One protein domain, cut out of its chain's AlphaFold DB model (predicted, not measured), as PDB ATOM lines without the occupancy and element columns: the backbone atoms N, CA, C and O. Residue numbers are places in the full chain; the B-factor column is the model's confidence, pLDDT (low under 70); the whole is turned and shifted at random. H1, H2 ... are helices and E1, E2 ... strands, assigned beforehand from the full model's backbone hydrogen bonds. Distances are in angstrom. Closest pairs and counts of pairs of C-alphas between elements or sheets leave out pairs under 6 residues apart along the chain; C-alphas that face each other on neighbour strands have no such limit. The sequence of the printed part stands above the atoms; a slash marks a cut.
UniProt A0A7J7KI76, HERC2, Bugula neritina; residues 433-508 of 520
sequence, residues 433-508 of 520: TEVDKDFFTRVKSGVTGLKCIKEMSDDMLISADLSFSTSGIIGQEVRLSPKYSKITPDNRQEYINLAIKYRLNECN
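This is residues 433 to 508 of the 520 residues of the protein "HERC2" of Bugula neritina (UniProt A0A7J7KI76). A short two-stranded hairpin, E1 and E2, has the long helix H4 packed over it, mainly over E1, while the short helices H1 and H2 follow each other on another side of the core and H2 packs on the first part of H4. H3 sits at one end of the longest axis, and the long stretch 480 to 491 leads from the hairpin to H4. The printed part has 76 residues, with four named helices and two named strands in the order H1 H2 H3 E1 E2 H4; the sheet is antiparallel. The class is mostly helix, though under half of the residues are in named elements. The whole is compact, with a radius of gyration of the C-alphas of 11.8 A and spans of 35 by 26 by 18 A.

Find E1 at residues 469 to 471 and E2 at 477 to 479. H4, residues 492 to 505, runs 20.2 A from C-alpha 492 at (213.388, 196.064, 257.104) to C-alpha 505 at (225.588, 179.980, 257.112). H1 is residues 438 to 441, beginning at (228.416, 193.473, 245.810), 4.9 A long; H2, 450 to 455, and H3, 458 to 463, measure 8.6 A and 8.7 A.

Look first at the hairpin E1 and E2, antiparallel at 148 degrees: N 470 and O 478 are 2.9 A apart, within hydrogen-bond range. The closest C-alphas of E1 and H4, Thr 470 and Ala 499, are 6.2 A apart. H2 touches residues 492 to 496 of H4 alone, closest at the C-alphas of Leu 450 and Ile 496, 6.6 A, at a shallow tilt of 19 degrees, opposite ways. H1 touches H2, closest at the C-alphas of Phe 440 and Leu 450, 4.8 A. H3 is close to H2 but not clearly touching, with the C-alphas of Ile 453 and Leu 461 closest at 7.4 A. H3 and H4 are apart. In H2, H3 and H4 every O i to N i+4 pair is within hydrogen-bond range; H1 is too short for such a pair, and its one O i to N i+3 pair is within range.

The C-alphas farthest apart, Asp 459 and Asn 508, are 36.9 A apart. The printed part has no cut; the link from E2 to H4 is long. Residues 442 to 448 are under 70 in pLDDT.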
ATOM      1  N   THR A 433     232.009 190.211 252.520       85.88
ATOM      2  CA  THR A 433     232.535 191.253 251.618       85.88
ATOM      3  C   THR A 433     233.751 190.757 250.830       85.88
ATOM      4  O   THR A 433     233.952 191.143 249.678       85.88
ATOM      5  N   GLU A 434     234.549 189.882 251.440       86.50
ATOM      6  CA  GLU A 434     235.725 189.272 250.823       86.50
ATOM      7  C   GLU A 434     235.377 188.407 249.602       86.50
ATOM      8  O   GLU A 434     236.097 188.424 248.604       86.50
ATOM      9  N   VAL A 435     234.239 187.707 249.640       88.75
ATOM     10  CA  VAL A 435     233.803 186.792 248.567       88.75
ATOM     11  C   VAL A 435     232.695 187.364 247.684       88.75
ATOM     12  O   VAL A 435     232.508 186.906 246.557       88.75
ATOM     13  N   ASP A 436     231.963 188.352 248.187       87.19
ATOM     14  CA  ASP A 436     230.818 188.992 247.549       87.19
ATOM     15  C   ASP A 436     230.693 190.442 248.041       87.19
ATOM     16  O   ASP A 436     229.888 190.783 248.911       87.19
ATOM     17  N   LYS A 437     231.543 191.315 247.496       81.25
ATOM     18  CA  LYS A 437     231.559 192.743 247.842       81.25
ATOM     19  C   LYS A 437     230.228 193.408 247.487       81.25
ATOM     20  O   LYS A 437     229.732 194.276 248.209       81.25
ATOM     21  N   ASP A 438     229.647 192.954 246.385       79.81
ATOM     22  CA  ASP A 438     228.416 193.473 245.810       79.81
ATOM     23  C   ASP A 438     227.179 193.186 246.666       79.81
ATOM     24  O   ASP A 438     226.230 193.973 246.616       79.81
ATOM     25  N   PHE A 439     227.205 192.151 247.513       84.50
ATOM     26  CA  PHE A 439     226.127 191.829 248.454       84.50
ATOM     27  C   PHE A 439     225.689 193.029 249.311       84.50
ATOM     28  O   PHE A 439     224.497 193.246 249.556       84.50
ATOM     29  N   PHE A 440     226.647 193.854 249.744       82.12
ATOM     30  CA  PHE A 440     226.348 195.059 250.515       82.12
ATOM     31  C   PHE A 440     226.115 196.293 249.638       82.12
ATOM     32  O   PHE A 440     225.294 197.134 250.007       82.12
ATOM     33  N   THR A 441     226.828 196.426 248.512       70.31
ATOM     34  CA  THR A 441     226.989 197.714 247.811       70.31
ATOM     35  C   THR A 441     226.302 197.844 246.453       70.31
ATOM     36  O   THR A 441     226.191 198.966 245.962       70.31
ATOM     37  N   ARG A 442     225.883 196.760 245.791       63.47
ATOM     38  CA  ARG A 442     225.482 196.837 244.376       63.47
ATOM     39  C   ARG A 442     224.058 197.371 244.183       63.47
ATOM     40  O   ARG A 442     223.117 196.905 244.812       63.47
ATOM     41  N   VAL A 443     223.906 198.295 243.229       52.28
ATOM     42  CA  VAL A 443     222.630 198.724 242.624       52.28
ATOM     43  C   VAL A 443     222.756 198.515 241.116       52.28
ATOM     44  O   VAL A 443     223.074 199.433 240.367       52.28
ATOM     45  N   LYS A 444     222.625 197.273 240.649       40.47
ATOM     46  CA  LYS A 444     222.586 196.972 239.210       40.47
ATOM     47  C   LYS A 444     221.666 195.783 238.961       40.47
ATOM     48  O   LYS A 444     221.800 194.769 239.637       40.47
ATOM     49  N   SER A 445     220.787 195.932 237.965       40.12
ATOM     50  CA  SER A 445     219.910 194.890 237.402       40.12
ATOM     51  C   SER A 445     219.071 194.128 238.440       40.12
ATOM     52  O   SER A 445     219.328 192.959 238.702       40.12
ATOM     53  N   GLY A 446     218.066 194.792 239.022       49.84
ATOM     54  CA  GLY A 446     216.986 194.127 239.771       49.84
ATOM     55  C   GLY A 446     217.323 193.618 241.179       49.84
ATOM     56  O   GLY A 446     216.428 193.121 241.850       49.84
ATOM     57  N   VAL A 447     218.567 193.762 241.652       56.12
ATOM     58  CA  VAL A 447     218.975 193.397 243.021       56.12
ATOM     59  C   VAL A 447     219.510 194.634 243.742       56.12
ATOM     60  O   VAL A 447     220.505 195.230 243.320       56.12
ATOM     61  N   THR A 448     218.836 195.028 244.823       64.06
ATOM     62  CA  THR A 448     219.202 196.177 245.663       64.06
ATOM     63  C   THR A 448     220.104 195.711 246.805       64.06
ATOM     64  O   THR A 448     219.686 194.906 247.636       64.06
ATOM     65  N   GLY A 449     221.340 196.211 246.864       74.00
ATOM     66  CA  GLY A 449     222.289 195.890 247.931       74.00
ATOM     67  C   GLY A 449     221.762 196.264 249.318       74.00
ATOM     68  O   GLY A 449     221.001 197.224 249.481       74.00
ATOM     69  N   LEU A 450     222.189 195.522 250.344       79.75
ATOM     70  CA  LEU A 450     221.693 195.699 251.716       79.75
ATOM     71  C   LEU A 450     221.884 197.117 252.259       79.75
ATOM     72  O   LEU A 450     221.045 197.594 253.021       79.75
ATOM     73  N   LYS A 451     222.968 197.802 251.869       78.56
ATOM     74  CA  LYS A 451     223.210 199.187 252.287       78.56
ATOM     75  C   LYS A 451     222.136 200.126 251.740       78.56
ATOM     76  O   LYS A 451     221.609 200.945 252.483       78.56
ATOM     77  N   CYS A 452     221.746 199.939 250.483       79.50
ATOM     78  CA  CYS A 452     220.685 200.720 249.862       79.50
ATOM     79  C   CYS A 452     219.334 200.445 250.519       79.50
ATOM     80  O   CYS A 452     218.633 201.395 250.828       79.50
ATOM     81  N   ILE A 453     218.992 199.186 250.819       82.81
ATOM     82  CA  ILE A 453     217.745 198.850 251.537       82.81
ATOM     83  C   ILE A 453     217.727 199.480 252.935       82.81
ATOM     84  O   ILE A 453     216.693 199.969 253.385       82.81
ATOM     85  N   LYS A 454     218.873 199.495 253.625       83.31
ATOM     86  CA  LYS A 454     219.007 200.107 254.949       83.31
ATOM     87  C   LYS A 454     218.784 201.623 254.911       83.31
ATOM     88  O   LYS A 454     218.111 202.145 255.795       83.31
ATOM     89  N   GLU A 455     219.349 202.299 253.914       83.81
ATOM     90  CA  GLU A 455     219.367 203.765 253.779       83.81
ATOM     91  C   GLU A 455     218.171 204.334 252.983       83.81
ATOM     92  O   GLU A 455     217.978 205.546 252.959       83.81
ATOM     93  N   MET A 456     217.358 203.485 252.343       83.00
ATOM     94  CA  MET A 456     216.186 203.885 251.553       83.00
ATOM     95  C   MET A 456     215.111 204.554 252.424       83.00
ATOM     96  O   MET A 456     214.848 204.108 253.541       83.00
ATOM     97  N   SER A 457     214.457 205.603 251.917       87.44
ATOM     98  CA  SER A 457     213.291 206.187 252.593       87.44
ATOM     99  C   SER A 457     212.090 205.238 252.554       87.44
ATOM    100  O   SER A 457     211.984 204.389 251.666       87.44
ATOM    101  N   ASP A 458     211.174 205.380 253.509       87.25
ATOM    102  CA  ASP A 458     210.021 204.482 253.651       87.25
ATOM    103  C   ASP A 458     209.123 204.485 252.406       87.25
ATOM    104  O   ASP A 458     208.774 203.415 251.906       87.25
ATOM    105  N   ASP A 459     208.853 205.662 251.835       85.12
ATOM    106  CA  ASP A 459     208.060 205.809 250.608       85.12
ATOM    107  C   ASP A 459     208.717 205.116 249.405       85.12
ATOM    108  O   ASP A 459     208.056 204.423 248.628       85.12
ATOM    109  N   MET A 460     210.042 205.254 249.270       83.88
ATOM    110  CA  MET A 460     210.800 204.610 248.195       83.88
ATOM    111  C   MET A 460     210.793 203.089 248.355       83.88
ATOM    112  O   MET A 460     210.616 202.377 247.368       83.88
ATOM    113  N   LEU A 461     210.918 202.586 249.587       84.25
ATOM    114  CA  LEU A 461     210.911 201.152 249.876       84.25
ATOM    115  C   LEU A 461     209.566 200.505 249.540       84.25
ATOM    116  O   LEU A 461     209.544 199.425 248.952       84.25
ATOM    117  N   ILE A 462     208.461 201.180 249.866       85.25
ATOM    118  CA  ILE A 462     207.112 200.726 249.514       85.25
ATOM    119  C   ILE A 462     206.940 200.724 247.990       85.25
ATOM    120  O   ILE A 462     206.421 199.758 247.435       85.25
ATOM    121  N   SER A 463     207.419 201.766 247.299       85.50
ATOM    122  CA  SER A 463     207.308 201.856 245.836       85.50
ATOM    123  C   SER A 463     208.176 200.842 245.078       85.50
ATOM    124  O   SER A 463     207.814 200.431 243.978       85.50
ATOM    125  N   ALA A 464     209.308 200.426 245.657       83.56
ATOM    126  CA  ALA A 464     210.260 199.506 245.036       83.56
ATOM    127  C   ALA A 464     209.766 198.047 244.978       83.56
ATOM    128  O   ALA A 464     210.356 197.240 244.263       83.56
ATOM    129  N   ASP A 465     208.716 197.709 245.731       85.06
ATOM    130  CA  ASP A 465     208.053 196.398 245.752       85.06
ATOM    131  C   ASP A 465     208.983 195.180 245.929       85.06
ATOM    132  O   ASP A 465     208.804 194.126 245.315       85.06
ATOM    133  N   LEU A 466     210.009 195.324 246.773       87.38
ATOM    134  CA  LEU A 466     211.052 194.312 246.944       87.38
ATOM    135  C   LEU A 466     210.526 193.055 247.657       87.38
ATOM    136  O   LEU A 466     209.886 193.134 248.712       87.38
ATOM    137  N   SER A 467     210.849 191.882 247.113       89.44
ATOM    138  CA  SER A 467     210.536 190.576 247.698       89.44
ATOM    139  C   SER A 467     211.323 190.311 248.989       89.44
ATOM    140  O   SER A 467     212.447 190.775 249.175       89.44
ATOM    141  N   PHE A 468     210.748 189.521 249.903       91.50
ATOM    142  CA  PHE A 468     211.421 189.071 251.131       91.50
ATOM    143  C   PHE A 468     212.336 187.857 250.855       91.50
ATOM    144  O   PHE A 468     212.212 186.775 251.446       91.50
ATOM    145  N   SER A 469     213.242 188.026 249.897       90.56
ATOM    146  CA  SER A 469     214.187 187.018 249.423       90.56
ATOM    147  C   SER A 469     215.575 187.624 249.220       90.56
ATOM    148  O   SER A 469     215.737 188.832 249.090       90.56
ATOM    149  N   THR A 470     216.603 186.779 249.238       89.56
ATOM    150  CA  THR A 470     217.994 187.186 249.015       89.56
ATOM    151  C   THR A 470     218.665 186.296 247.977       89.56
ATOM    152  O   THR A 470     218.233 185.166 247.751       89.56
ATOM    153  N   SER A 471     219.728 186.797 247.350       87.94
ATOM    154  CA  SER A 471     220.508 186.038 246.372       87.94
ATOM    155  C   SER A 471     221.589 185.204 247.065       87.94
ATOM    156  O   SER A 471     222.358 185.718 247.879       87.94
ATOM    157  N   GLY A 472     221.639 183.909 246.751       87.88
ATOM    158  CA  GLY A 472     222.671 182.981 247.215       87.88
ATOM    159  C   GLY A 472     223.973 183.051 246.406       87.88
ATOM    160  O   GLY A 472     224.071 183.746 245.398       87.88
ATOM    161  N   ILE A 473     224.999 182.289 246.815       89.50
ATOM    162  CA  ILE A 473     226.358 182.315 246.217       89.50
ATOM    163  C   ILE A 473     226.289 181.971 244.728       89.50
ATOM    164  O   ILE A 473     227.046 182.482 243.903       89.50
ATOM    165  N   ILE A 474     225.371 181.079 244.366       88.00
ATOM    166  CA  ILE A 474     225.186 180.615 242.992       88.00
ATOM    167  C   ILE A 474     224.165 181.443 242.201       88.00
ATOM    168  O   ILE A 474     223.927 181.132 241.042       88.00
ATOM    169  N   GLY A 475     223.614 182.512 242.785       85.50
ATOM    170  CA  GLY A 475     222.616 183.378 242.148       85.50
ATOM    171  C   GLY A 475     221.173 182.878 242.263       85.50
ATOM    172  O   GLY A 475     220.290 183.409 241.599       85.50
ATOM    173  N   GLN A 476     220.925 181.852 243.083       88.00
ATOM    174  CA  GLN A 476     219.574 181.376 243.380       88.00
ATOM    175  C   GLN A 476     218.848 182.352 244.311       88.00
ATOM    176  O   GLN A 476     219.440 182.850 245.270       88.00
ATOM    177  N   GLU A 477     217.564 182.586 244.066       88.94
ATOM    178  CA  GLU A 477     216.733 183.405 244.943       88.94
ATOM    179  C   GLU A 477     216.206 182.562 246.113       88.94
ATOM    180  O   GLU A 477     215.595 181.509 245.921       88.94
ATOM    181  N   VAL A 478     216.458 183.015 247.343       90.25
ATOM    182  CA  VAL A 478     216.100 182.294 248.567       90.25
ATOM    183  C   VAL A 478     215.152 183.121 249.407       90.25
ATOM    184  O   VAL A 478     215.490 184.209 249.872       90.25
ATOM    185  N   ARG A 479     213.962 182.576 249.653       92.69
ATOM    186  CA  ARG A 479     212.974 183.180 250.546       92.69
ATOM    187  C   ARG A 479     213.454 183.111 251.998       92.69
ATOM    188  O   ARG A 479     213.720 182.026 252.508       92.69
ATOM    189  N   LEU A 480     213.515 184.260 252.670       92.44
ATOM    190  CA  LEU A 480     214.080 184.369 254.023       92.44
ATOM    191  C   LEU A 480     213.067 184.129 255.148       92.44
ATOM    192  O   LEU A 480     213.455 183.782 256.260       92.44
ATOM    193  N   SER A 481     211.773 184.323 254.883       91.06
ATOM    194  CA  SER A 481     210.719 184.154 255.885       91.06
ATOM    195  C   SER A 481     209.438 183.599 255.262       91.06
ATOM    196  O   SER A 481     209.039 184.044 254.183       91.06
ATOM    197  N   PRO A 482     208.742 182.663 255.934       88.56
ATOM    198  CA  PRO A 482     207.402 182.249 255.535       88.56
ATOM    199  C   PRO A 482     206.338 183.305 255.882       88.56
ATOM    200  O   PRO A 482     205.273 183.296 255.273       88.56
ATOM    201  N   LYS A 483     206.622 184.214 256.832       91.38
ATOM    202  CA  LYS A 483     205.673 185.228 257.326       91.38
ATOM    203  C   LYS A 483     205.544 186.425 256.390       91.38
ATOM    204  O   LYS A 483     204.451 186.940 256.200       91.38
ATOM    205  N   TYR A 484     206.661 186.858 255.814       90.69
ATOM    206  CA  TYR A 484     206.718 188.035 254.956       90.69
ATOM    207  C   TYR A 484     206.882 187.613 253.497       90.69
ATOM    208  O   TYR A 484     207.582 186.645 253.184       90.69
ATOM    209  N   SER A 485     206.204 188.322 252.599       89.06
ATOM    210  CA  SER A 485     206.384 188.201 251.148       89.06
ATOM    211  C   SER A 485     207.190 189.366 250.575       89.06
ATOM    212  O   SER A 485     207.900 189.170 249.592       89.06
ATOM    213  N   LYS A 486     207.117 190.545 251.205       90.38
ATOM    214  CA  LYS A 486     207.738 191.800 250.763       90.38
ATOM    215  C   LYS A 486     208.443 192.524 251.909       90.38
ATOM    216  O   LYS A 486     208.111 192.313 253.081       90.38
ATOM    217  N   ILE A 487     209.409 193.367 251.561       90.38
ATOM    218  CA  ILE A 487     210.125 194.231 252.503       90.38
ATOM    219  C   ILE A 487     209.284 195.489 252.761       90.38
ATOM    220  O   ILE A 487     208.849 196.154 251.829       90.38
ATOM    221  N   THR A 488     209.063 195.817 254.030       90.44
ATOM    222  CA  THR A 488     208.342 197.004 254.508       90.44
ATOM    223  C   THR A 488     209.213 197.776 255.504       90.44
ATOM    224  O   THR A 488     210.194 197.221 256.010       90.44
ATOM    225  N   PRO A 489     208.892 199.043 255.826       90.31
ATOM    226  CA  PRO A 489     209.607 199.789 256.864       90.31
ATOM    227  C   PRO A 489     209.686 199.034 258.202       90.31
ATOM    228  O   PRO A 489     210.765 198.938 258.783       90.31
ATOM    229  N   ASP A 490     208.589 198.389 258.613       91.38
ATOM    230  CA  ASP A 490     208.497 197.663 259.888       91.38
ATOM    231  C   ASP A 490     209.377 196.406 259.947       91.38
ATOM    232  O   ASP A 490     209.917 196.069 261.001       91.38
ATOM    233  N   ASN A 491     209.540 195.692 258.827       92.25
ATOM    234  CA  ASN A 491     210.285 194.427 258.781       92.25
ATOM    235  C   ASN A 491     211.699 194.560 258.179       92.25
ATOM    236  O   ASN A 491     212.445 193.577 258.125       92.25
ATOM    237  N   ARG A 492     212.102 195.770 257.763       89.81
ATOM    238  CA  ARG A 492     213.388 196.064 257.104       89.81
ATOM    239  C   ARG A 492     214.590 195.545 257.885       89.81
ATOM    240  O   ARG A 492     215.489 194.926 257.316       89.81
ATOM    241  N   GLN A 493     214.625 195.800 259.192       88.75
ATOM    242  CA  GLN A 493     215.753 195.390 260.028       88.75
ATOM    243  C   GLN A 493     215.811 193.865 260.194       88.75
ATOM    244  O   GLN A 493     216.900 193.286 260.216       88.75
ATOM    245  N   GLU A 494     214.653 193.204 260.267       92.12
ATOM    246  CA  GLU A 494     214.568 191.744 260.307       92.12
ATOM    247  C   GLU A 494     215.057 191.132 258.991       92.12
ATOM    248  O   GLU A 494     215.877 190.213 259.024       92.12
ATOM    249  N   TYR A 495     214.652 191.689 257.843       91.94
ATOM    250  CA  TYR A 495     215.164 191.291 256.529       91.94
ATOM    251  C   TYR A 495     216.695 191.361 256.469       91.94
ATOM    252  O   TYR A 495     217.337 190.370 256.125       91.94
ATOM    253  N   ILE A 496     217.291 192.497 256.858       89.06
ATOM    254  CA  ILE A 496     218.752 192.690 256.831       89.06
ATOM    255  C   ILE A 496     219.456 191.632 257.691       89.06
ATOM    256  O   ILE A 496     220.420 191.004 257.245       89.06
ATOM    257  N   ASN A 497     218.959 191.398 258.908       90.88
ATOM    258  CA  ASN A 497     219.538 190.420 259.827       90.88
ATOM    259  C   ASN A 497     219.424 188.988 259.283       90.88
ATOM    260  O   ASN A 497     220.386 188.223 259.364       90.88
ATOM    261  N   LEU A 498     218.274 188.623 258.708       92.88
ATOM    262  CA  LEU A 498     218.053 187.302 258.119       92.88
ATOM    263  C   LEU A 498     218.893 187.085 256.856       92.88
ATOM    264  O   LEU A 498     219.441 185.998 256.693       92.88
ATOM    265  N   ALA A 499     219.053 188.102 256.008       90.75
ATOM    266  CA  ALA A 499     219.881 188.032 254.807       90.75
ATOM    267  C   ALA A 499     221.357 187.798 255.159       90.75
ATOM    268  O   ALA A 499     221.984 186.878 254.635       90.75
ATOM    269  N   ILE A 500     221.900 188.573 256.108       91.00
ATOM    270  CA  ILE A 500     223.273 188.388 256.600       91.00
ATOM    271  C   ILE A 500     223.423 187.004 257.235       91.00
ATOM    272  O   ILE A 500     224.353 186.270 256.908       91.00
ATOM    273  N   LYS A 501     222.486 186.611 258.108       93.50
ATOM    274  CA  LYS A 501     222.521 185.303 258.768       93.50
ATOM    275  C   LYS A 501     222.478 184.157 257.759       93.50
ATOM    276  O   LYS A 501     223.232 183.204 257.924       93.50
ATOM    277  N   TYR A 502     221.643 184.235 256.727       94.31
ATOM    278  CA  TYR A 502     221.598 183.232 255.663       94.31
ATOM    279  C   TYR A 502     222.969 183.098 254.990       94.31
ATOM    280  O   TYR A 502     223.523 182.002 254.951       94.31
ATOM    281  N   ARG A 503     223.565 184.218 254.563       92.31
ATOM    282  CA  ARG A 503     224.865 184.238 253.878       92.31
ATOM    283  C   ARG A 503     226.019 183.689 254.702       92.31
ATOM    284  O   ARG A 503     226.817 182.921 254.176       92.31
ATOM    285  N   LEU A 504     226.090 184.028 255.990       93.19
ATOM    286  CA  LEU A 504     227.126 183.500 256.889       93.19
ATOM    287  C   LEU A 504     227.036 181.978 257.068       93.19
ATOM    288  O   LEU A 504     228.029 181.341 257.401       93.19
ATOM    289  N   ASN A 505     225.855 181.393 256.856       94.50
ATOM    290  CA  ASN A 505     225.588 179.980 257.112       94.50
ATOM    291  C   ASN A 505     225.349 179.157 255.833       94.50
ATOM    292  O   ASN A 505     225.076 177.960 255.924       94.50
ATOM    293  N   GLU A 506     225.461 179.768 254.649       94.19
ATOM    294  CA  GLU A 506     225.036 179.177 253.373       94.19
ATOM    295  C   GLU A 506     225.773 177.866 253.040       94.19
ATOM    296  O   GLU A 506     225.167 176.936 252.513       94.19
ATOM    297  N   CYS A 507     227.051 177.754 253.418       94.88
ATOM    298  CA  CYS A 507     227.890 176.576 253.155       94.88
ATOM    299  C   CYS A 507     228.032 175.615 254.351       94.88
ATOM    300  O   CYS A 507     228.826 174.670 254.287       94.88
ATOM    301  N   ASN A 508     227.310 175.829 255.459       94.94
ATOM    302  CA  ASN A 508     227.544 175.099 256.714       94.94
ATOM    303  C   ASN A 508     227.378 173.579 256.582       94.94
ATOM    304  O   ASN A 508     228.163 172.819 257.156       94.94
TER     305      ASN A 508